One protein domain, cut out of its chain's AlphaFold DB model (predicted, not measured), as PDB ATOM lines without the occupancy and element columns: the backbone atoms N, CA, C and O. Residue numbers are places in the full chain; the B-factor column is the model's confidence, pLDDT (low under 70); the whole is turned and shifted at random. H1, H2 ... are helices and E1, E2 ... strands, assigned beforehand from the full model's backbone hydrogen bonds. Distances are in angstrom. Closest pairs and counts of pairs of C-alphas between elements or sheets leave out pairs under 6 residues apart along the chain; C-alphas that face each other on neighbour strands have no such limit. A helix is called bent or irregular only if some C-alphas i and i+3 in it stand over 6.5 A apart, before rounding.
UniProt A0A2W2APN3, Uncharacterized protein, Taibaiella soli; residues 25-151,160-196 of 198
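Overview. This is residues 25 to 151 and 160 to 196 of the 198 residues of an uncharacterized protein of Taibaiella soli (UniProt A0A2W2APN3). A long helical hairpin, H4 and H5 side by side, is crossed slantwise by a third long helix, H6; at the end away from the hairpin's turn sits a small head of H3 and the strand hairpin E1 and E2, while the short helix H1 packs along H4a and the short helix H2 lies nearer the middle of the whole. H4 is bent but runs nearly straight. The printed part has 164 residues, mostly helix, with six named helices and two named strands in the order H1 E1 E2 H2 H3 H4 H5 H6; the one sheet, E1 - E2, is antiparallel. The whole is loose, with a radius of gyration of the C-alphas of 19.5 A, and elongated, spanning 62 by 36 by 22 A.

Along the chain. Start at the sheet: E1 is residues 33 to 36, 9.8 A long, and E2 is residues 38 to 41, 10.0 A. Before them find C-alpha 25 at (33.660, -14.768, -7.846), where H1, residues 25 to 31, begins and runs 10.4 A. After them come H2, residues 44 to 48, 6.6 A, and H3, residues 55 to 64, 14.4 A. H4, residues 70 to 106, was assigned as one helix by its hydrogen bonds, but it is bent: C-alphas 86 and 89 are 6.9 A apart. Its arms are H4a, residues 70 to 86, 24.1 A, and H4b, residues 89 to 106, 25.9 A, at a shallow tilt of 20 degrees. H5, residues 111 to 142, runs 46.5 A from C-alpha 111 at (57.933, 15.581, 3.858). H6, residues 162 to 194, runs 47.4 A to C-alpha 194 at (65.995, 1.301, -10.935).

Arrangement. In the hairpin E1 and E2, look at N 34 and O 40, 2.9 A apart and within hydrogen-bond range. The closest C-alphas of E1 and H3 are those of Lys 35 and Gly 62, 4.3 A. H2 only just touches H3, with 3 pairs of C-alphas within 8 A, closest at Met 47 and Leu 56, 5.9 A. H3 touches H4a at a steep tilt of 55 degrees, closest at His 64 and Ala 70, 5.1 A. H1 touches H4a at a shallow tilt of 10 degrees, opposite ways, closest at Gln 28 and Ala 76, 5.4 A. H4b and H5 form a helical hairpin, at a shallow tilt of 4 degrees, closest at Tyr 97 and Gly 121, 4.4 A. H6 touches H5 at a steep tilt of 42 degrees, with its residues 174 to 185 alone, closest at Lys 174 and Ser 127, 5.3 A. It touches H4b at a steep tilt of 45 degrees, closest at Ser 185 and Cys 100, 5.8 A; H4a and H6 are apart. Every O i to N i+4 pair is within hydrogen-bond range in H2, H3, H4a, H4b and H6; in H5 it is 27 of 28, and in H1 1 of 3, beside 2 of 4 O i to N i+3 pairs.

Size, cuts and confidence. The C-alphas farthest apart are those of Pro 67 and Thr 109, 62.9 A. Residues 152 to 159 are not printed; C-alphas 151 and 160 are 13.6 A apart across the cut, in the link from H5 to H6. Of the links printed whole, none is long. The mean pLDDT of the printed part is 91.9; residues 109 and 160 are under 70.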
ATOM      1  N   MET A  25      34.647 -15.700  -7.292       95.62
ATOM      2  CA  MET A  25      33.660 -14.768  -7.846       95.62
ATOM      3  C   MET A  25      33.395 -15.057  -9.328       95.62
ATOM      4  O   MET A  25      32.247 -15.110  -9.754       95.62
ATOM      5  N   ARG A  26      34.431 -15.370 -10.119       96.25
ATOM      6  CA  ARG A  26      34.271 -15.765 -11.529       96.25
ATOM      7  C   ARG A  26      33.435 -17.033 -11.697       96.25
ATOM      8  O   ARG A  26      32.721 -17.162 -12.687       96.25
ATOM      9  N   LYS A  27      33.534 -17.993 -10.774       96.00
ATOM     10  CA  LYS A  27      32.670 -19.184 -10.795       96.00
ATOM     11  C   LYS A  27      31.222 -18.838 -10.458       96.00
ATOM     12  O   LYS A  27      30.315 -19.393 -11.066       96.00
ATOM     13  N   GLN A  28      31.002 -17.928  -9.513       95.06
ATOM     14  CA  GLN A  28      29.661 -17.503  -9.099       95.06
ATOM     15  C   GLN A  28      28.964 -16.672 -10.183       95.06
ATOM     16  O   GLN A  28      27.789 -16.907 -10.459       95.06
ATOM     17  N   SER A  29      29.700 -15.802 -10.881       94.94
ATOM     18  CA  SER A  29      29.155 -14.951 -11.945       94.94
ATOM     19  C   SER A  29      28.622 -15.721 -13.158       94.94
ATOM     20  O   SER A  29      27.854 -15.186 -13.955       94.94
ATOM     21  N   GLN A  30      28.951 -17.010 -13.295       95.62
ATOM     22  CA  GLN A  30      28.362 -17.874 -14.324       95.62
ATOM     23  C   GLN A  30      26.847 -18.049 -14.161       95.62
ATOM     24  O   GLN A  30      26.171 -18.357 -15.145       95.62
ATOM     25  N   PHE A  31      26.332 -17.837 -12.949       96.19
ATOM     26  CA  PHE A  31      24.917 -17.944 -12.600       96.19
ATOM     27  C   PHE A  31      24.197 -16.591 -12.589       96.19
ATOM     28  O   PHE A  31      23.062 -16.520 -12.132       96.19
ATOM     29  N   PHE A  32      24.836 -15.516 -13.057       96.62
ATOM     30  CA  PHE A  32      24.227 -14.189 -13.060       96.62
ATOM     31  C   PHE A  32      23.328 -14.028 -14.274       96.62
ATOM     32  O   PHE A  32      23.797 -13.791 -15.391       96.62
ATOM     33  N   PHE A  33      22.025 -14.171 -14.041       96.12
ATOM     34  CA  PHE A  33      20.993 -13.993 -15.048       96.12
ATOM     35  C   PHE A  33      19.941 -12.995 -14.582       96.12
ATOM     36  O   PHE A  33      19.588 -12.930 -13.414       96.12
ATOM     37  N   THR A  34      19.416 -12.221 -15.515       95.50
ATOM     38  CA  THR A  34      18.284 -11.326 -15.287       95.50
ATOM     39  C   THR A  34      17.355 -11.404 -16.493       95.50
ATOM     40  O   THR A  34      17.757 -11.852 -17.576       95.50
ATOM     41  N   LYS A  35      16.099 -11.014 -16.309       92.81
ATOM     42  CA  LYS A  35      15.082 -10.984 -17.352       92.81
ATOM     43  C   LYS A  35      14.746  -9.541 -17.708       92.81
ATOM     44  O   LYS A  35      14.154  -8.830 -16.905       92.81
ATOM     45  N   ASP A  36      15.076  -9.155 -18.933       80.25
ATOM     46  CA  ASP A  36      14.753  -7.841 -19.483       80.25
ATOM     47  C   ASP A  36      14.779  -7.879 -21.019       80.25
ATOM     48  O   ASP A  36      15.842  -8.059 -21.615       80.25
ATOM     49  N   PRO A  37      13.639  -7.741 -21.719       83.38
ATOM     50  CA  PRO A  37      12.455  -8.622 -21.720       83.38
ATOM     51  C   PRO A  37      12.757 -10.118 -21.968       83.38
ATOM     52  O   PRO A  37      11.877 -10.972 -21.835       83.38
ATOM     53  N   VAL A  38      14.000 -10.442 -22.326       90.50
ATOM     54  CA  VAL A  38      14.518 -11.799 -22.541       90.50
ATOM     55  C   VAL A  38      15.560 -12.130 -21.473       90.50
ATOM     56  O   VAL A  38      16.091 -11.248 -20.800       90.50
ATOM     57  N   ARG A  39      15.863 -13.419 -21.297       93.62
ATOM     58  CA  ARG A  39      16.933 -13.853 -20.392       93.62
ATOM     59  C   ARG A  39      18.283 -13.352 -20.910       93.62
ATOM     60  O   ARG A  39      18.682 -13.716 -22.015       93.62
ATOM     61  N   ARG A  40      19.017 -12.606 -20.086       94.94
ATOM     62  CA  ARG A  40      20.392 -12.171 -20.373       94.94
ATOM     63  C   ARG A  40      21.311 -12.403 -19.181       94.94
ATOM     64  O   ARG A  40      20.852 -12.528 -18.047       94.94
ATOM     65  N   LYS A  41      22.617 -12.458 -19.445       95.12
ATOM     66  CA  LYS A  41      23.628 -12.370 -18.386       95.12
ATOM     67  C   LYS A  41      23.801 -10.917 -17.961       95.12
ATOM     68  O   LYS A  41      23.633 -10.020 -18.789       95.12
ATOM     69  N   PHE A  42      24.147 -10.715 -16.698       95.25
ATOM     70  CA  PHE A  42      24.547  -9.410 -16.182       95.25
ATOM     71  C   PHE A  42      25.857  -9.525 -15.399       95.25
ATOM     72  O   PHE A  42      26.233 -10.610 -14.944       95.25
ATOM     73  N   SER A  43      26.568  -8.411 -15.271       94.12
ATOM     74  CA  SER A  43      27.772  -8.299 -14.445       94.12
ATOM     75  C   SER A  43      27.461  -7.656 -13.095       94.12
ATOM     76  O   SER A  43      26.590  -6.799 -13.013       94.12
ATOM     77  N   ILE A  44      28.235  -7.980 -12.052       92.56
ATOM     78  CA  ILE A  44      28.168  -7.240 -10.775       92.56
ATOM     79  C   ILE A  44      28.472  -5.748 -10.971       92.56
ATOM     80  O   ILE A  44      27.915  -4.909 -10.280       92.56
ATOM     81  N   LEU A  45      29.272  -5.409 -11.988       91.06
ATOM     82  CA  LEU A  45      29.565  -4.019 -12.339       91.06
ATOM     83  C   LEU A  45      28.319  -3.254 -12.808       91.06
ATOM     84  O   LEU A  45      28.279  -2.041 -12.671       91.06
ATOM     85  N   GLU A  46      27.294  -3.935 -13.338       92.06
ATOM     86  CA  GLU A  46      26.010  -3.288 -13.656       92.06
ATOM     87  C   GLU A  46      25.242  -2.898 -12.382       92.06
ATOM     88  O   GLU A  46      24.402  -2.004 -12.434       92.06
ATOM     89  N   MET A  47      25.529  -3.551 -11.248       90.81
ATOM     90  CA  MET A  47      24.980  -3.179  -9.940       90.81
ATOM     91  C   MET A  47      25.752  -2.022  -9.302       90.81
ATOM     92  O   MET A  47      25.124  -1.140  -8.730       90.81
ATOM     93  N   GLU A  48      27.084  -2.027  -9.415       89.81
ATOM     94  CA  GLU A  48      27.965  -0.975  -8.872       89.81
ATOM     95  C   GLU A  48      27.872   0.331  -9.680       89.81
ATOM     96  O   GLU A  48      27.878   1.426  -9.123       89.81
ATOM     97  N   PHE A  49      27.727   0.234 -11.006       90.00
ATOM     98  CA  PHE A  49      27.684   1.381 -11.916       90.00
ATOM     99  C   PHE A  49      26.375   1.431 -12.719       90.00
ATOM    100  O   PHE A  49      26.396   1.280 -13.948       90.00
ATOM    101  N   PRO A  50      25.222   1.657 -12.063       88.06
ATOM    102  CA  PRO A  50      23.965   1.837 -12.773       88.06
ATOM    103  C   PRO A  50      24.037   3.078 -13.675       88.06
ATOM    104  O   PRO A  50      24.542   4.137 -13.281       88.06
ATOM    105  N   VAL A  51      23.518   2.958 -14.901       86.12
ATOM    106  CA  VAL A  51      23.499   4.066 -15.870       86.12
ATOM    107  C   VAL A  51      22.369   5.037 -15.529       86.12
ATOM    108  O   VAL A  51      22.546   6.253 -15.624       86.12
ATOM    109  N   LYS A  52      21.227   4.503 -15.087       86.19
ATOM    110  CA  LYS A  52      20.032   5.247 -14.684       86.19
ATOM    111  C   LYS A  52      19.644   4.966 -13.244       86.19
ATOM    112  O   LYS A  52      19.983   3.935 -12.668       86.19
ATOM    113  N   SER A  53      18.855   5.880 -12.689       83.12
ATOM    114  CA  SER A  53      18.467   5.871 -11.275       83.12
ATOM    115  C   SER A  53      17.624   4.673 -10.843       83.12
ATOM    116  O   SER A  53      17.564   4.389  -9.654       83.12
ATOM    117  N   PHE A  54      16.996   3.985 -11.796       86.44
ATOM    118  CA  PHE A  54      16.135   2.826 -11.572       86.44
ATOM    119  C   PHE A  54      16.734   1.506 -12.083       86.44
ATOM    120  O   PHE A  54      16.102   0.458 -11.947       86.44
ATOM    121  N   ASP A  55      17.908   1.530 -12.726       87.81
ATOM    122  CA  ASP A  55      18.468   0.344 -13.392       87.81
ATOM    123  C   ASP A  55      18.717  -0.796 -12.402       87.81
ATOM    124  O   ASP A  55      18.496  -1.959 -12.735       87.81
ATOM    125  N   LEU A  56      19.110  -0.470 -11.170       89.44
ATOM    126  CA  LEU A  56      19.333  -1.452 -10.115       89.44
ATOM    127  C   LEU A  56      18.025  -2.143  -9.704       89.44
ATOM    128  O   LEU A  56      17.970  -3.369  -9.607       89.44
ATOM    129  N   GLU A  57      16.949  -1.384  -9.509       90.31
ATOM    130  CA  GLU A  57      15.623  -1.909  -9.187       90.31
ATOM    131  C   GLU A  57      15.084  -2.795 -10.314       90.31
ATOM    132  O   GLU A  57      14.544  -3.872 -10.041       90.31
ATOM    133  N   TYR A  58      15.253  -2.379 -11.575       91.31
ATOM    134  CA  TYR A  58      14.890  -3.198 -12.736       91.31
ATOM    135  C   TYR A  58      15.727  -4.468 -12.815       91.31
ATOM    136  O   TYR A  58      15.172  -5.542 -13.040       91.31
ATOM    137  N   LEU A  59      17.036  -4.370 -12.587       93.38
ATOM    138  CA  LEU A  59      17.937  -5.512 -12.610       93.38
ATOM    139  C   LEU A  59      17.528  -6.547 -11.562       93.38
ATOM    140  O   LEU A  59      17.400  -7.727 -11.893       93.38
ATOM    141  N   ILE A  60      17.280  -6.113 -10.323       92.50
ATOM    142  CA  ILE A  60      16.895  -7.003  -9.221       92.50
ATOM    143  C   ILE A  60      15.507  -7.594  -9.459       92.50
ATOM    144  O   ILE A  60      15.316  -8.794  -9.261       92.50
ATOM    145  N   LYS A  61      14.542  -6.804  -9.938       93.19
ATOM    146  CA  LYS A  61      13.240  -7.353 -10.324       93.19
ATOM    147  C   LYS A  61      13.387  -8.399 -11.430       93.19
ATOM    148  O   LYS A  61      12.807  -9.473 -11.325       93.19
ATOM    149  N   GLY A  62      14.219  -8.132 -12.434       93.06
ATOM    150  CA  GLY A  62      14.507  -9.071 -13.513       93.06
ATOM    151  C   GLY A  62      15.151 -10.375 -13.030       93.06
ATOM    152  O   GLY A  62      14.921 -11.415 -13.645       93.06
ATOM    153  N   ILE A  63      15.907 -10.362 -11.925       94.88
ATOM    154  CA  ILE A  63      16.407 -11.584 -11.269       94.88
ATOM    155  C   ILE A  63      15.238 -12.397 -10.690       94.88
ATOM    156  O   ILE A  63      15.186 -13.612 -10.880       94.88
ATOM    157  N   HIS A  64      14.297 -11.743 -10.004       94.25
ATOM    158  CA  HIS A  64      13.142 -12.409  -9.383       94.25
ATOM    159  C   HIS A  64      12.068 -12.840 -10.389       94.25
ATOM    160  O   HIS A  64      11.341 -13.792 -10.124       94.25
ATOM    161  N   ASP A  65      12.004 -12.201 -11.557       94.19
ATOM    162  CA  ASP A  65      11.091 -12.554 -12.653       94.19
ATOM    163  C   ASP A  65      11.575 -13.777 -13.476       94.19
ATOM    164  O   ASP A  65      10.936 -14.164 -14.469       94.19
ATOM    165  N   LEU A  66      12.707 -14.394 -13.098       93.12
ATOM    166  CA  LEU A  66      13.184 -15.656 -13.668       93.12
ATOM    167  C   LEU A  66      12.337 -16.838 -13.156       93.12
ATOM    168  O   LEU A  66      12.148 -16.963 -11.952       93.12
ATOM    169  N   PRO A  67      11.890 -17.755 -14.034       84.94
ATOM    170  CA  PRO A  67      10.964 -18.824 -13.652       84.94
ATOM    171  C   PRO A  67      11.565 -19.835 -12.659       84.94
ATOM    172  O   PRO A  67      11.024 -20.003 -11.574       84.94
ATOM    173  N   ASP A  68      12.704 -20.458 -12.993       88.31
ATOM    174  CA  ASP A  68      13.289 -21.560 -12.194       88.31
ATOM    175  C   ASP A  68      14.703 -21.257 -11.658       88.31
ATOM    176  O   ASP A  68      15.302 -22.039 -10.915       88.31
ATOM    177  N   GLU A  69      15.287 -20.132 -12.074       92.50
ATOM    178  CA  GLU A  69      16.690 -19.783 -11.806       92.50
ATOM    179  C   GLU A  69      16.853 -18.606 -10.835       92.50
ATOM    180  O   GLU A  69      17.986 -18.286 -10.463       92.50
ATOM    181  N   ALA A  70      15.752 -17.979 -10.405       93.06
ATOM    182  CA  ALA A  70      15.775 -16.810  -9.528       93.06
ATOM    183  C   ALA A  70      16.560 -17.093  -8.239       93.06
ATOM    184  O   ALA A  70      17.560 -16.434  -7.963       93.06
ATOM    185  N   ASP A  71      16.195 -18.148  -7.503       93.94
ATOM    186  CA  ASP A  71      16.840 -18.480  -6.226       93.94
ATOM    187  C   ASP A  71      18.326 -18.845  -6.395       93.94
ATOM    188  O   ASP A  71      19.160 -18.495  -5.554       93.94
ATOM    189  N   LYS A  72      18.686 -19.506  -7.506       95.44
ATOM    190  CA  LYS A  72      20.087 -19.820  -7.835       95.44
ATOM    191  C   LYS A  72      20.889 -18.550  -8.092       95.44
ATOM    192  O   LYS A  72      22.004 -18.430  -7.588       95.44
ATOM    193  N   THR A  73      20.312 -17.612  -8.837       96.00
ATOM    194  CA  THR A  73      20.933 -16.321  -9.141       96.00
ATOM    195  C   THR A  73      21.098 -15.492  -7.872       96.00
ATOM    196  O   THR A  73      22.207 -15.058  -7.579       96.00
ATOM    197  N   VAL A  74      20.042 -15.344  -7.068       95.81
ATOM    198  CA  VAL A  74      20.076 -14.624  -5.782       95.81
ATOM    199  C   VAL A  74      21.151 -15.205  -4.868       95.81
ATOM    200  O   VAL A  74      21.998 -14.473  -4.360       95.81
ATOM    201  N   THR A  75      21.187 -16.532  -4.724       96.31
ATOM    202  CA  THR A  75      22.202 -17.211  -3.906       96.31
ATOM    203  C   THR A  75      23.611 -16.978  -4.446       96.31
ATOM    204  O   THR A  75      24.543 -16.781  -3.666       96.31
ATOM    205  N   ALA A  76      23.798 -17.007  -5.768       96.69
ATOM    206  CA  ALA A  76      25.091 -16.734  -6.384       96.69
ATOM    207  C   ALA A  76      25.539 -15.288  -6.139       96.69
ATOM    208  O   ALA A  76      26.694 -15.078  -5.774       96.69
ATOM    209  N   VAL A  77      24.634 -14.314  -6.274       96.44
ATOM    210  CA  VAL A  77      24.909 -12.893  -6.014       96.44
ATOM    211  C   VAL A  77      25.259 -12.675  -4.547       96.44
ATOM    212  O   VAL A  77      26.295 -12.085  -4.259       96.44
ATOM    213  N   HIS A  78      24.485 -13.224  -3.604       96.38
ATOM    214  CA  HIS A  78      24.822 -13.168  -2.177       96.38
ATOM    215  C   HIS A  78      26.184 -13.796  -1.895       96.38
ATOM    216  O   HIS A  78      27.020 -13.188  -1.237       96.38
ATOM    217  N   ARG A  79      26.478 -14.981  -2.435       96.69
ATOM    218  CA  ARG A  79      27.799 -15.598  -2.246       96.69
ATOM    219  C   ARG A  79      28.930 -14.743  -2.820       96.69
ATOM    220  O   ARG A  79      29.984 -14.681  -2.193       96.69
ATOM    221  N   GLN A  80      28.716 -14.080  -3.953       96.00
ATOM    222  CA  GLN A  80      29.701 -13.170  -4.534       96.00
ATOM    223  C   GLN A  80      29.903 -11.924  -3.682       96.00
ATOM    224  O   GLN A  80      31.048 -11.584  -3.404       96.00
ATOM    225  N   LEU A  81      28.834 -11.304  -3.184       95.44
ATOM    226  CA  LEU A  81      28.923 -10.178  -2.252       95.44
ATOM    227  C   LEU A  81      29.617 -10.580  -0.941       95.44
ATOM    228  O   LEU A  81      30.396  -9.800  -0.395       95.44
ATOM    229  N   LEU A  82      29.398 -11.810  -0.459       96.06
ATOM    230  CA  LEU A  82      30.064 -12.339   0.735       96.06
ATOM    231  C   LEU A  82      31.568 -12.505   0.509       96.06
ATOM    232  O   LEU A  82      32.368 -12.019   1.301       96.06
ATOM    233  N   VAL A  83      31.952 -13.201  -0.566       96.44
ATOM    234  CA  VAL A  83      33.361 -13.431  -0.923       96.44
ATOM    235  C   VAL A  83      34.057 -12.104  -1.221       96.44
ATOM    236  O   VAL A  83      35.185 -11.890  -0.776       96.44
ATOM    237  N   GLY A  84      33.366 -11.202  -1.917       93.94
ATOM    238  CA  GLY A  84      33.810  -9.844  -2.191       93.94
ATOM    239  C   GLY A  84      34.124  -9.092  -0.902       93.94
ATOM    240  O   GLY A  84      35.251  -8.646  -0.708       93.94
ATOM    241  N   SER A  85      33.161  -9.038   0.018       94.12
ATOM    242  CA  SER A  85      33.288  -8.301   1.281       94.12
ATOM    243  C   SER A  85      34.290  -8.928   2.251       94.12
ATOM    244  O   SER A  85      35.035  -8.213   2.903       94.12
ATOM    245  N   LEU A  86      34.348 -10.254   2.376       95.19
ATOM    246  CA  LEU A  86      35.219 -10.889   3.371       95.19
ATOM    247  C   LEU A  86      36.661 -11.068   2.901       95.19
ATOM    248  O   LEU A  86      37.571 -11.058   3.726       95.19
ATOM    249  N   LEU A  87      36.875 -11.287   1.601       95.94
ATOM    250  CA  LEU A  87      38.189 -11.651   1.070       95.94
ATOM    251  C   LEU A  87      38.718 -10.603   0.100       95.94
ATOM    252  O   LEU A  87      39.807 -10.077   0.312       95.94
ATOM    253  N   PHE A  88      37.969 -10.304  -0.963       96.19
ATOM    254  CA  PHE A  88      38.490  -9.496  -2.066       96.19
ATOM    255  C   PHE A  88      38.754  -8.045  -1.656       96.19
ATOM    256  O   PHE A  88      39.865  -7.559  -1.837       96.19
ATOM    257  N   ILE A  89      37.761  -7.375  -1.071       95.69
ATOM    258  CA  ILE A  89      37.823  -5.965  -0.668       95.69
ATOM    259  C   ILE A  89      38.927  -5.754   0.380       95.69
ATOM    260  O   ILE A  89      39.844  -4.975   0.112       95.69
ATOM    261  N   PRO A  90      38.967  -6.489   1.511       96.56
ATOM    262  CA  PRO A  90      40.062  -6.381   2.476       96.56
ATOM    263  C   PRO A  90      41.439  -6.585   1.866       96.56
ATOM    264  O   PRO A  90      42.365  -5.842   2.185       96.56
ATOM    265  N   ALA A  91      41.584  -7.580   0.992       97.00
ATOM    266  CA  ALA A  91      42.863  -7.865   0.369       97.00
ATOM    267  C   ALA A  91      43.267  -6.766  -0.626       97.00
ATOM    268  O   ALA A  91      44.422  -6.343  -0.614       97.00
ATOM    269  N   LEU A  92      42.328  -6.245  -1.421       96.69
ATOM    270  CA  LEU A  92      42.568  -5.156  -2.367       96.69
ATOM    271  C   LEU A  92      42.983  -3.871  -1.641       96.69
ATOM    272  O   LEU A  92      44.115  -3.420  -1.807       96.69
ATOM    273  N   TYR A  93      42.121  -3.313  -0.788       97.06
ATOM    274  CA  TYR A  93      42.428  -2.066  -0.077       97.06
ATOM    275  C   TYR A  93      43.587  -2.240   0.904       97.06
ATOM    276  O   TYR A  93      44.422  -1.346   1.033       97.06
ATOM    277  N   GLY A  94      43.682  -3.399   1.560       96.25
ATOM    278  CA  GLY A  94      44.785  -3.732   2.454       96.25
ATOM    279  C   GLY A  94      46.125  -3.783   1.726       96.25
ATOM    280  O   GLY A  94      47.097  -3.210   2.209       96.25
ATOM    281  N   SER A  95      46.190  -4.395   0.538       96.75
ATOM    282  CA  SER A  95      47.426  -4.441  -0.255       96.75
ATOM    283  C   SER A  95      47.892  -3.045  -0.670       96.75
ATOM    284  O   SER A  95      49.072  -2.725  -0.532       96.75
ATOM    285  N   ILE A  96      46.966  -2.179  -1.093       97.25
ATOM    286  CA  ILE A  96      47.278  -0.805  -1.502       97.25
ATOM    287  C   ILE A  96      47.653   0.046  -0.289       97.25
ATOM    288  O   ILE A  96      48.598   0.823  -0.362       97.25
ATOM    289  N   TYR A  97      46.984  -0.135   0.850       97.06
ATOM    290  CA  TYR A  97      47.379   0.486   2.114       97.06
ATOM    291  C   TYR A  97      48.824   0.126   2.480       97.06
ATOM    292  O   TYR A  97      49.628   1.010   2.783       97.06
ATOM    293  N   ILE A  98      49.161  -1.165   2.418       96.19
ATOM    294  CA  ILE A  98      50.498  -1.682   2.724       96.19
ATOM    295  C   ILE A  98      51.533  -1.092   1.755       96.19
ATOM    296  O   ILE A  98      52.582  -0.632   2.204       96.19
ATOM    297  N   LEU A  99      51.226  -1.041   0.453       96.00
ATOM    298  CA  LEU A  99      52.062  -0.401  -0.571       96.00
ATOM    299  C   LEU A  99      52.313   1.078  -0.259       96.00
ATOM    300  O   LEU A  99      53.466   1.499  -0.175       96.00
ATOM    301  N   CYS A 100      51.251   1.847  -0.023       96.56
ATOM    302  CA  CYS A 100      51.339   3.268   0.301       96.56
ATOM    303  C   CYS A 100      52.187   3.509   1.558       96.56
ATOM    304  O   CYS A 100      53.067   4.368   1.556       96.56
ATOM    305  N   MET A 101      51.971   2.740   2.630       96.00
ATOM    306  CA  MET A 101      52.739   2.887   3.870       96.00
ATOM    307  C   MET A 101      54.206   2.496   3.692       96.00
ATOM    308  O   MET A 101      55.083   3.172   4.225       96.00
ATOM    309  N   HIS A 102      54.486   1.451   2.912       94.44
ATOM    310  CA  HIS A 102      55.853   1.053   2.603       94.44
ATOM    311  C   HIS A 102      56.594   2.141   1.822       94.44
ATOM    312  O   HIS A 102      57.698   2.532   2.197       94.44
ATOM    313  N   VAL A 103      55.967   2.701   0.786       94.12
ATOM    314  CA  VAL A 103      56.546   3.821   0.034       94.12
ATOM    315  C   VAL A 103      56.738   5.043   0.936       94.12
ATOM    316  O   VAL A 103      57.801   5.657   0.909       94.12
ATOM    317  N   ALA A 104      55.773   5.369   1.797       94.56
ATOM    318  CA  ALA A 104      55.878   6.507   2.710       94.56
ATOM    319  C   ALA A 104      57.081   6.426   3.670       94.56
ATOM    320  O   ALA A 104      57.657   7.465   4.002       94.56
ATOM    321  N   VAL A 105      57.450   5.218   4.114       92.19
ATOM    322  CA  VAL A 105      58.623   4.976   4.974       92.19
ATOM    323  C   VAL A 105      59.928   5.185   4.206       92.19
ATOM    324  O   VAL A 105      60.846   5.793   4.748       92.19
ATOM    325  N   ASN A 106      59.993   4.733   2.953       89.38
ATOM    326  CA  ASN A 106      61.218   4.753   2.149       89.38
ATOM    327  C   ASN A 106      61.459   6.073   1.394       89.38
ATOM    328  O   ASN A 106      62.543   6.302   0.868       89.38
ATOM    329  N   VAL A 107      60.474   6.974   1.333       88.81
ATOM    330  CA  VAL A 107      60.674   8.316   0.766       88.81
ATOM    331  C   VAL A 107      61.449   9.190   1.766       88.81
ATOM    332  O   VAL A 107      60.909   9.657   2.778       88.81
ATOM    333  N   GLU A 108      62.730   9.423   1.465       76.69
ATOM    334  CA  GLU A 108      63.658  10.204   2.300       76.69
ATOM    335  C   GLU A 108      63.442  11.732   2.202       76.69
ATOM    336  O   GLU A 108      63.642  12.438   3.190       76.69
ATOM    337  N   THR A 109      62.945  12.264   1.073       66.75
ATOM    338  CA  THR A 109      62.810  13.722   0.818       66.75
ATOM    339  C   THR A 109      61.687  14.074  -0.177       66.75
ATOM    340  O   THR A 109      61.530  13.335  -1.147       66.75
ATOM    341  N   PRO A 110      60.979  15.229  -0.072       72.12
ATOM    342  CA  PRO A 110      60.626  16.026   1.109       72.12
ATOM    343  C   PRO A 110      59.374  15.467   1.821       72.12
ATOM    344  O   PRO A 110      58.650  14.628   1.285       72.12
ATOM    345  N   ALA A 111      59.067  15.996   3.015       80.56
ATOM    346  CA  ALA A 111      57.933  15.581   3.858       80.56
ATOM    347  C   ALA A 111      56.576  15.496   3.126       80.56
ATOM    348  O   ALA A 111      55.716  14.713   3.519       80.56
ATOM    349  N   ILE A 112      56.394  16.269   2.052       88.12
ATOM    350  CA  ILE A 112      55.165  16.302   1.251       88.12
ATOM    351  C   ILE A 112      54.869  14.939   0.611       88.12
ATOM    352  O   ILE A 112      53.759  14.439   0.764       88.12
ATOM    353  N   GLY A 113      55.846  14.308  -0.056       89.19
ATOM    354  CA  GLY A 113      55.630  13.015  -0.721       89.19
ATOM    355  C   GLY A 113      55.283  11.914   0.282       89.19
ATOM    356  O   GLY A 113      54.357  11.133   0.087       89.19
ATOM    357  N   ARG A 114      55.961  11.931   1.428       92.31
ATOM    358  CA  ARG A 114      55.669  11.058   2.566       92.31
ATOM    359  C   ARG A 114      54.231  11.218   3.068       92.31
ATOM    360  O   ARG A 114      53.521  10.225   3.200       92.31
ATOM    361  N   TRP A 115      53.789  12.447   3.341       94.38
ATOM    362  CA  TRP A 115      52.423  12.704   3.808       94.38
ATOM    363  C   TRP A 115      51.371  12.353   2.760       94.38
ATOM    364  O   TRP A 115      50.330  11.813   3.124       94.38
ATOM    365  N   TRP A 116      51.662  12.578   1.479       94.88
ATOM    366  CA  TRP A 116      50.796  12.186   0.372       94.88
ATOM    367  C   TRP A 116      50.491  10.682   0.384       94.88
ATOM    368  O   TRP A 116      49.325  10.293   0.388       94.88
ATOM    369  N   PHE A 117      51.513   9.826   0.492       95.81
ATOM    370  CA  PHE A 117      51.310   8.375   0.572       95.81
ATOM    371  C   PHE A 117      50.636   7.929   1.875       95.81
ATOM    372  O   PHE A 117      49.796   7.033   1.847       95.81
ATOM    373  N   VAL A 118      50.928   8.577   3.010       96.00
ATOM    374  CA  VAL A 118      50.205   8.311   4.268       96.00
ATOM    375  C   VAL A 118      48.715   8.626   4.112       96.00
ATOM    376  O   VAL A 118      47.881   7.809   4.500       96.00
ATOM    377  N   MET A 119      48.371   9.775   3.524       96.81
ATOM    378  CA  MET A 119      46.984  10.171   3.263       96.81
ATOM    379  C   MET A 119      46.297   9.203   2.301       96.81
ATOM    380  O   MET A 119      45.200   8.743   2.603       96.81
ATOM    381  N   LEU A 120      46.951   8.835   1.194       96.75
ATOM    382  CA  LEU A 120      46.421   7.849   0.247       96.75
ATOM    383  C   LEU A 120      46.210   6.479   0.890       96.75
ATOM    384  O   LEU A 120      45.216   5.827   0.587       96.75
ATOM    385  N   GLY A 121      47.110   6.055   1.780       97.19
ATOM    386  CA  GLY A 121      46.957   4.833   2.561       97.19
ATOM    387  C   GLY A 121      45.702   4.889   3.428       97.19
ATOM    388  O   GLY A 121      44.822   4.048   3.288       97.19
ATOM    389  N   TRP A 122      45.552   5.914   4.270       97.44
ATOM    390  CA  TRP A 122      44.352   6.066   5.104       97.44
ATOM    391  C   TRP A 122      43.063   6.238   4.296       97.44
ATOM    392  O   TRP A 122      42.020   5.733   4.707       97.44
ATOM    393  N   ALA A 123      43.128   6.875   3.128       97.31
ATOM    394  CA  ALA A 123      41.988   6.983   2.229       97.31
ATOM    395  C   ALA A 123      41.509   5.606   1.725       97.31
ATOM    396  O   ALA A 123      40.309   5.434   1.536       97.31
ATOM    397  N   GLN A 124      42.389   4.595   1.617       97.50
ATOM    398  CA  GLN A 124      41.969   3.219   1.298       97.50
ATOM    399  C   GLN A 124      41.032   2.639   2.363       97.50
ATOM    400  O   GLN A 124      40.105   1.908   2.031       97.50
ATOM    401  N   LEU A 125      41.247   2.967   3.642       95.81
ATOM    402  CA  LEU A 125      40.373   2.504   4.721       95.81
ATOM    403  C   LEU A 125      38.980   3.135   4.615       95.81
ATOM    404  O   LEU A 125      37.981   2.459   4.846       95.81
ATOM    405  N   VAL A 126      38.912   4.417   4.242       95.19
ATOM    406  CA  VAL A 126      37.636   5.104   4.000       95.19
ATOM    407  C   VAL A 126      36.903   4.447   2.833       95.19
ATOM    408  O   VAL A 126      35.738   4.088   2.983       95.19
ATOM    409  N   SER A 127      37.592   4.216   1.714       96.25
ATOM    410  CA  SER A 127      37.031   3.518   0.554       96.25
ATOM    411  C   SER A 127      36.529   2.110   0.896       96.25
ATOM    412  O   SER A 127      35.424   1.752   0.501       96.25
ATOM    413  N   LEU A 128      37.271   1.353   1.712       96.12
ATOM    414  CA  LEU A 128      36.861   0.030   2.194       96.12
ATOM    415  C   LEU A 128      35.557   0.075   3.003       96.12
ATOM    416  O   LEU A 128      34.697  -0.788   2.843       96.12
ATOM    417  N   LEU A 129      35.394   1.069   3.883       95.44
ATOM    418  CA  LEU A 129      34.168   1.210   4.671       95.44
ATOM    419  C   LEU A 129      32.963   1.558   3.792       95.44
ATOM    420  O   LEU A 129      31.872   1.041   4.034       95.44
ATOM    421  N   LEU A 130      33.158   2.405   2.778       94.69
ATOM    422  CA  LEU A 130      32.111   2.738   1.811       94.69
ATOM    423  C   LEU A 130      31.677   1.496   1.020       94.69
ATOM    424  O   LEU A 130      30.481   1.220   0.957       94.69
ATOM    425  N   ASP A 131      32.635   0.699   0.544       94.75
ATOM    426  CA  ASP A 131      32.389  -0.579  -0.142       94.75
ATOM    427  C   ASP A 131      31.601  -1.572   0.720       94.75
ATOM    428  O   ASP A 131      30.715  -2.279   0.244       94.75
ATOM    429  N   TYR A 132      31.883  -1.629   2.022       94.56
ATOM    430  CA  TYR A 132      31.111  -2.470   2.936       94.56
ATOM    431  C   TYR A 132      29.672  -2.008   3.098       94.56
ATOM    432  O   TYR A 132      28.763  -2.841   3.106       94.56
ATOM    433  N   VAL A 133      29.449  -0.703   3.243       93.44
ATOM    434  CA  VAL A 133      28.094  -0.150   3.342       93.44
ATOM    435  C   VAL A 133      27.310  -0.450   2.064       93.44
ATOM    436  O   VAL A 133      26.166  -0.902   2.145       93.44
ATOM    437  N   GLU A 134      27.938  -0.269   0.907       92.00
ATOM    438  CA  GLU A 134      27.362  -0.561  -0.404       92.00
ATOM    439  C   GLU A 134      27.040  -2.053  -0.579       92.00
ATOM    440  O   GLU A 134      25.906  -2.412  -0.896       92.00
ATOM    441  N   ASN A 135      27.971  -2.951  -0.262       93.81
ATOM    442  CA  ASN A 135      27.723  -4.389  -0.366       93.81
ATOM    443  C   ASN A 135      26.623  -4.874   0.579       93.81
ATOM    444  O   ASN A 135      25.842  -5.755   0.213       93.81
ATOM    445  N   ILE A 136      26.517  -4.302   1.782       92.94
ATOM    446  CA  ILE A 136      25.402  -4.581   2.699       92.94
ATOM    447  C   ILE A 136      24.083  -4.079   2.102       92.94
ATOM    448  O   ILE A 136      23.056  -4.755   2.222       92.94
ATOM    449  N   TYR A 137      24.094  -2.908   1.463       92.31
ATOM    450  CA  TYR A 137      22.932  -2.380   0.760       92.31
ATOM    451  C   TYR A 137      22.497  -3.320  -0.374       92.31
ATOM    452  O   TYR A 137      21.350  -3.773  -0.362       92.31
ATOM    453  N   PHE A 138      23.409  -3.728  -1.265       93.44
ATOM    454  CA  PHE A 138      23.116  -4.692  -2.333       93.44
ATOM    455  C   PHE A 138      22.647  -6.038  -1.795       93.44
ATOM    456  O   PHE A 138      21.682  -6.602  -2.308       93.44
ATOM    457  N   TRP A 139      23.258  -6.531  -0.718       93.75
ATOM    458  CA  TRP A 139      22.844  -7.776  -0.078       93.75
ATOM    459  C   TRP A 139      21.368  -7.747   0.315       93.75
ATOM    460  O   TRP A 139      20.607  -8.671   0.011       93.75
ATOM    461  N   ARG A 140      20.956  -6.673   0.998       93.00
ATOM    462  CA  ARG A 140      19.571  -6.483   1.444       93.00
ATOM    463  C   ARG A 140      18.633  -6.289   0.262       93.00
ATOM    464  O   ARG A 140      17.545  -6.860   0.259       93.00
ATOM    465  N   MET A 141      19.053  -5.511  -0.730       90.94
ATOM    466  CA  MET A 141      18.224  -5.165  -1.877       90.94
ATOM    467  C   MET A 141      17.952  -6.378  -2.768       90.94
ATOM    468  O   MET A 141      16.799  -6.643  -3.083       90.94
ATOM    469  N   VAL A 142      18.972  -7.182  -3.086       92.81
ATOM    470  CA  VAL A 142      18.829  -8.406  -3.895       92.81
ATOM    471  C   VAL A 142      17.889  -9.418  -3.231       92.81
ATOM    472  O   VAL A 142      17.142 -10.115  -3.914       92.81
ATOM    473  N   GLY A 143      17.877  -9.478  -1.896       89.56
ATOM    474  CA  GLY A 143      16.960 -10.336  -1.142       89.56
ATOM    475  C   GLY A 143      15.503  -9.856  -1.129       89.56
ATOM    476  O   GLY A 143      14.615 -10.621  -0.752       89.56
ATOM    477  N   ASN A 144      15.229  -8.611  -1.527       89.69
ATOM    478  CA  ASN A 144      13.887  -8.048  -1.500       89.69
ATOM    479  C   ASN A 144      13.121  -8.382  -2.791       89.69
ATOM    480  O   ASN A 144      13.459  -7.899  -3.867       89.69
ATOM    481  N   LYS A 145      12.049  -9.175  -2.671       84.69
ATOM    482  CA  LYS A 145      11.174  -9.551  -3.798       84.69
ATOM    483  C   LYS A 145      10.146  -8.471  -4.164       84.69
ATOM    484  O   LYS A 145       9.624  -8.474  -5.271       84.69
ATOM    485  N   ASN A 146       9.861  -7.539  -3.254       85.31
ATOM    486  CA  ASN A 146       8.780  -6.556  -3.387       85.31
ATOM    487  C   ASN A 146       9.308  -5.158  -3.745       85.31
ATOM    488  O   ASN A 146       8.882  -4.157  -3.166       85.31
ATOM    489  N   ILE A 147      10.273  -5.073  -4.665       82.50
ATOM    490  CA  ILE A 147      10.853  -3.788  -5.072       82.50
ATOM    491  C   ILE A 147       9.846  -3.018  -5.926       82.50
ATOM    492  O   ILE A 147       9.391  -3.481  -6.974       82.50
ATOM    493  N   VAL A 148       9.503  -1.814  -5.467       80.00
ATOM    494  CA  VAL A 148       8.655  -0.884  -6.212       80.00
ATOM    495  C   VAL A 148       9.528  -0.157  -7.224       80.00
ATOM    496  O   VAL A 148      10.380   0.644  -6.854       80.00
ATOM    497  N   ILE A 149       9.295  -0.426  -8.505       78.31
ATOM    498  CA  ILE A 149       9.986   0.268  -9.587       78.31
ATOM    499  C   ILE A 149       9.279   1.600  -9.867       78.31
ATOM    500  O   ILE A 149       8.085   1.591 -10.195       78.31
ATOM    501  N   PRO A 150       9.986   2.742  -9.800       70.75
ATOM    502  CA  PRO A 150       9.446   4.009 -10.268       70.75
ATOM    503  C   PRO A 150       9.146   3.903 -11.767       70.75
ATOM    504  O   PRO A 150      10.024   3.562 -12.557       70.75
ATOM    505  N   LYS A 151       7.905   4.178 -12.191       70.81
ATOM    506  CA  LYS A 151       7.577   4.218 -13.624       70.81
ATOM    507  C   LYS A 151       8.226   5.463 -14.242       70.81
ATOM    508  O   LYS A 151       7.853   6.563 -13.831       70.81
ATOM    509  N   ALA A 160      17.951  12.904 -13.072       65.12
ATOM    510  CA  ALA A 160      18.637  12.051 -12.115       65.12
ATOM    511  C   ALA A 160      18.568  12.697 -10.728       65.12
ATOM    512  O   ALA A 160      19.012  13.839 -10.549       65.12
ATOM    513  N   ALA A 161      17.985  11.974  -9.769       72.75
ATOM    514  CA  ALA A 161      17.867  12.456  -8.406       72.75
ATOM    515  C   ALA A 161      19.258  12.892  -7.903       72.75
ATOM    516  O   ALA A 161      20.251  12.220  -8.202       72.75
ATOM    517  N   PRO A 162      19.372  13.992  -7.138       76.31
ATOM    518  CA  PRO A 162      20.657  14.437  -6.602       76.31
ATOM    519  C   PRO A 162      21.418  13.323  -5.866       76.31
ATOM    520  O   PRO A 162      22.640  13.249  -5.955       76.31
ATOM    521  N   SER A 163      20.692  12.411  -5.212       78.56
ATOM    522  CA  SER A 163      21.233  11.213  -4.564       78.56
ATOM    523  C   SER A 163      21.931  10.252  -5.531       78.56
ATOM    524  O   SER A 163      23.004   9.754  -5.211       78.56
ATOM    525  N   PHE A 164      21.381  10.029  -6.729       83.94
ATOM    526  CA  PHE A 164      21.977   9.149  -7.737       83.94
ATOM    527  C   PHE A 164      23.316   9.692  -8.247       83.94
ATOM    528  O   PHE A 164      24.304   8.966  -8.317       83.94
ATOM    529  N   LYS A 165      23.383  11.002  -8.522       85.38
ATOM    530  CA  LYS A 165      24.643  11.650  -8.916       85.38
ATOM    531  C   LYS A 165      25.694  11.575  -7.812       85.38
ATOM    532  O   LYS A 165      26.866  11.372  -8.108       85.38
ATOM    533  N   MET A 166      25.283  11.726  -6.553       85.94
ATOM    534  CA  MET A 166      26.195  11.590  -5.417       85.94
ATOM    535  C   MET A 166      26.774  10.178  -5.309       85.94
ATOM    536  O   MET A 166      27.967  10.055  -5.058       85.94
ATOM    537  N   ILE A 167      25.976   9.133  -5.559       86.50
ATOM    538  CA  ILE A 167      26.464   7.746  -5.600       86.50
ATOM    539  C   ILE A 167      27.497   7.570  -6.720       86.50
ATOM    540  O   ILE A 167      28.591   7.085  -6.462       86.50
ATOM    541  N   GLN A 168      27.217   8.049  -7.936       89.81
ATOM    542  CA  GLN A 168      28.183   7.957  -9.041       89.81
ATOM    543  C   GLN A 168      29.499   8.692  -8.743       89.81
ATOM    544  O   GLN A 168      30.578   8.192  -9.050       89.81
ATOM    545  N   ILE A 169      29.427   9.878  -8.129       90.75
ATOM    546  CA  ILE A 169      30.622  10.621  -7.709       90.75
ATOM    547  C   ILE A 169      31.387   9.838  -6.640       90.75
ATOM    548  O   ILE A 169      32.612   9.764  -6.713       90.75
ATOM    549  N   LEU A 170      30.683   9.249  -5.671       91.50
ATOM    550  CA  LEU A 170      31.288   8.436  -4.621       91.50
ATOM    551  C   LEU A 170      32.062   7.258  -5.221       91.50
ATOM    552  O   LEU A 170      33.222   7.072  -4.865       91.50
ATOM    553  N   GLU A 171      31.469   6.546  -6.180       92.00
ATOM    554  CA  GLU A 171      32.118   5.449  -6.900       92.00
ATOM    555  C   GLU A 171      33.378   5.908  -7.634       92.00
ATOM    556  O   GLU A 171      34.457   5.338  -7.457       92.00
ATOM    557  N   ILE A 172      33.281   6.990  -8.412       92.94
ATOM    558  CA  ILE A 172      34.422   7.547  -9.150       92.94
ATOM    559  C   ILE A 172      35.550   7.942  -8.193       92.94
ATOM    560  O   ILE A 172      36.718   7.655  -8.459       92.94
ATOM    561  N   VAL A 173      35.224   8.591  -7.074       94.38
ATOM    562  CA  VAL A 173      36.211   9.016  -6.074       94.38
ATOM    563  C   VAL A 173      36.852   7.805  -5.399       94.38
ATOM    564  O   VAL A 173      38.076   7.750  -5.289       94.38
ATOM    565  N   LYS A 174      36.050   6.818  -4.995       94.94
ATOM    566  CA  LYS A 174      36.495   5.586  -4.333       94.94
ATOM    567  C   LYS A 174      37.489   4.821  -5.205       94.94
ATOM    568  O   LYS A 174      38.628   4.600  -4.788       94.94
ATOM    569  N   TRP A 175      37.105   4.506  -6.441       94.50
ATOM    570  CA  TRP A 175      37.965   3.809  -7.399       94.50
ATOM    571  C   TRP A 175      39.142   4.668  -7.872       94.50
ATOM    572  O   TRP A 175      40.235   4.148  -8.100       94.50
ATOM    573  N   GLY A 176      38.967   5.989  -7.948       96.50
ATOM    574  CA  GLY A 176      40.046   6.935  -8.221       96.50
ATOM    575  C   GLY A 176      41.143   6.896  -7.154       96.50
ATOM    576  O   GLY A 176      42.323   6.823  -7.491       96.50
ATOM    577  N   ILE A 177      40.774   6.865  -5.870       96.75
ATOM    578  CA  ILE A 177      41.715   6.748  -4.742       96.75
ATOM    579  C   ILE A 177      42.489   5.423  -4.801       96.75
ATOM    580  O   ILE A 177      43.704   5.412  -4.582       96.75
ATOM    581  N   VAL A 178      41.807   4.317  -5.113       96.75
ATOM    582  CA  VAL A 178      42.418   2.985  -5.287       96.75
ATOM    583  C   VAL A 178      43.452   3.020  -6.409       96.75
ATOM    584  O   VAL A 178      44.610   2.648  -6.210       96.75
ATOM    585  N   LEU A 179      43.052   3.520  -7.581       97.50
ATOM    586  CA  LEU A 179      43.895   3.553  -8.770       97.50
ATOM    587  C   LEU A 179      45.118   4.458  -8.581       97.50
ATOM    588  O   LEU A 179      46.236   4.039  -8.878       97.50
ATOM    589  N   ILE A 180      44.925   5.672  -8.055       97.94
ATOM    590  CA  ILE A 180      46.016   6.616  -7.779       97.94
ATOM    591  C   ILE A 180      46.982   6.015  -6.754       97.94
ATOM    592  O   ILE A 180      48.190   6.015  -6.984       97.94
ATOM    593  N   GLY A 181      46.467   5.453  -5.655       97.44
ATOM    594  CA  GLY A 181      47.285   4.803  -4.629       97.44
ATOM    595  C   GLY A 181      48.151   3.682  -5.197       97.44
ATOM    596  O   GLY A 181      49.362   3.654  -4.962       97.44
ATOM    597  N   PHE A 182      47.555   2.801  -6.001       97.56
ATOM    598  CA  PHE A 182      48.258   1.691  -6.634       97.56
ATOM    599  C   PHE A 182      49.314   2.164  -7.643       97.56
ATOM    600  O   PHE A 182      50.493   1.836  -7.498       97.56
ATOM    601  N   VAL A 183      48.922   2.972  -8.634       98.06
ATOM    602  CA  VAL A 183      49.815   3.407  -9.721       98.06
ATOM    603  C   VAL A 183      50.976   4.234  -9.181       98.06
ATOM    604  O   VAL A 183      52.125   3.982  -9.551       98.06
ATOM    605  N   CYS A 184      50.720   5.186  -8.278       96.88
ATOM    606  CA  CYS A 184      51.780   6.002  -7.691       96.88
ATOM    607  C   CYS A 184      52.745   5.159  -6.854       96.88
ATOM    608  O   CYS A 184      53.955   5.345  -6.970       96.88
ATOM    609  N   SER A 185      52.241   4.218  -6.048       96.50
ATOM    610  CA  SER A 185      53.103   3.382  -5.203       96.50
ATOM    611  C   SER A 185      54.006   2.481  -6.039       96.50
ATOM    612  O   SER A 185      55.217   2.467  -5.833       96.50
ATOM    613  N   ILE A 186      53.444   1.788  -7.034       96.19
ATOM    614  CA  ILE A 186      54.218   0.920  -7.930       96.19
ATOM    615  C   ILE A 186      55.240   1.728  -8.732       96.19
ATOM    616  O   ILE A 186      56.382   1.294  -8.868       96.19
ATOM    617  N   SER A 187      54.873   2.920  -9.209       95.88
ATOM    618  CA  SER A 187      55.791   3.790  -9.955       95.88
ATOM    619  C   SER A 187      56.989   4.225  -9.108       95.88
ATOM    620  O   SER A 187      58.125   4.171  -9.575       95.88
ATOM    621  N   VAL A 188      56.765   4.612  -7.846       94.12
ATOM    622  CA  VAL A 188      57.853   4.994  -6.931       94.12
ATOM    623  C   VAL A 188      58.710   3.790  -6.546       94.12
ATOM    624  O   VAL A 188      59.933   3.901  -6.521       94.12
ATOM    625  N   MET A 189      58.105   2.623  -6.307       93.12
ATOM    626  CA  MET A 189      58.865   1.396  -6.051       93.12
ATOM    627  C   MET A 189      59.753   1.018  -7.240       93.12
ATOM    628  O   MET A 189      60.924   0.704  -7.047       93.12
ATOM    629  N   ALA A 190      59.223   1.092  -8.463       93.88
ATOM    630  CA  ALA A 190      59.990   0.841  -9.677       93.88
ATOM    631  C   ALA A 190      61.140   1.845  -9.836       93.88
ATOM    632  O   ALA A 190      62.250   1.453 -10.177       93.88
ATOM    633  N   TYR A 191      60.901   3.124  -9.530       92.81
ATOM    634  CA  TYR A 191      61.947   4.142  -9.514       92.81
ATOM    635  C   TYR A 191      63.061   3.808  -8.510       92.81
ATOM    636  O   TYR A 191      64.229   3.805  -8.892       92.81
ATOM    637  N   PHE A 192      62.722   3.465  -7.263       90.88
ATOM    638  CA  PHE A 192      63.712   3.083  -6.248       90.88
ATOM    639  C   PHE A 192      64.501   1.829  -6.624       90.88
ATOM    640  O   PHE A 192      65.715   1.787  -6.419       90.88
ATOM    641  N   TRP A 193      63.843   0.846  -7.239       91.31
ATOM    642  CA  TRP A 193      64.507  -0.342  -7.769       91.31
ATOM    643  C   TRP A 193      65.505   0.003  -8.885       91.31
ATOM    644  O   TRP A 193      66.635  -0.480  -8.867       91.31
ATOM    645  N   LEU A 194      65.133   0.888  -9.819       92.81
ATOM    646  CA  LEU A 194      65.995   1.301 -10.935       92.81
ATOM    647  C   LEU A 194      67.249   2.062 -10.487       92.81
ATOM    648  O   LEU A 194      68.293   1.926 -11.119       92.81
ATOM    649  N   ILE A 195      67.158   2.857  -9.420       92.19
ATOM    650  CA  ILE A 195      68.304   3.614  -8.890       92.19
ATOM    651  C   ILE A 195      69.134   2.823  -7.867       92.19
ATOM    652  O   ILE A 195      70.124   3.347  -7.368       92.19
ATOM    653  N   GLY A 196      68.748   1.580  -7.551       85.44
ATOM    654  CA  GLY A 196      69.470   0.713  -6.614       85.44
ATOM    655  C   GLY A 196      69.296   1.067  -5.132       85.44
ATOM    656  O   GLY A 196      70.110   0.642  -4.320       85.44
TER     657      GLY A 196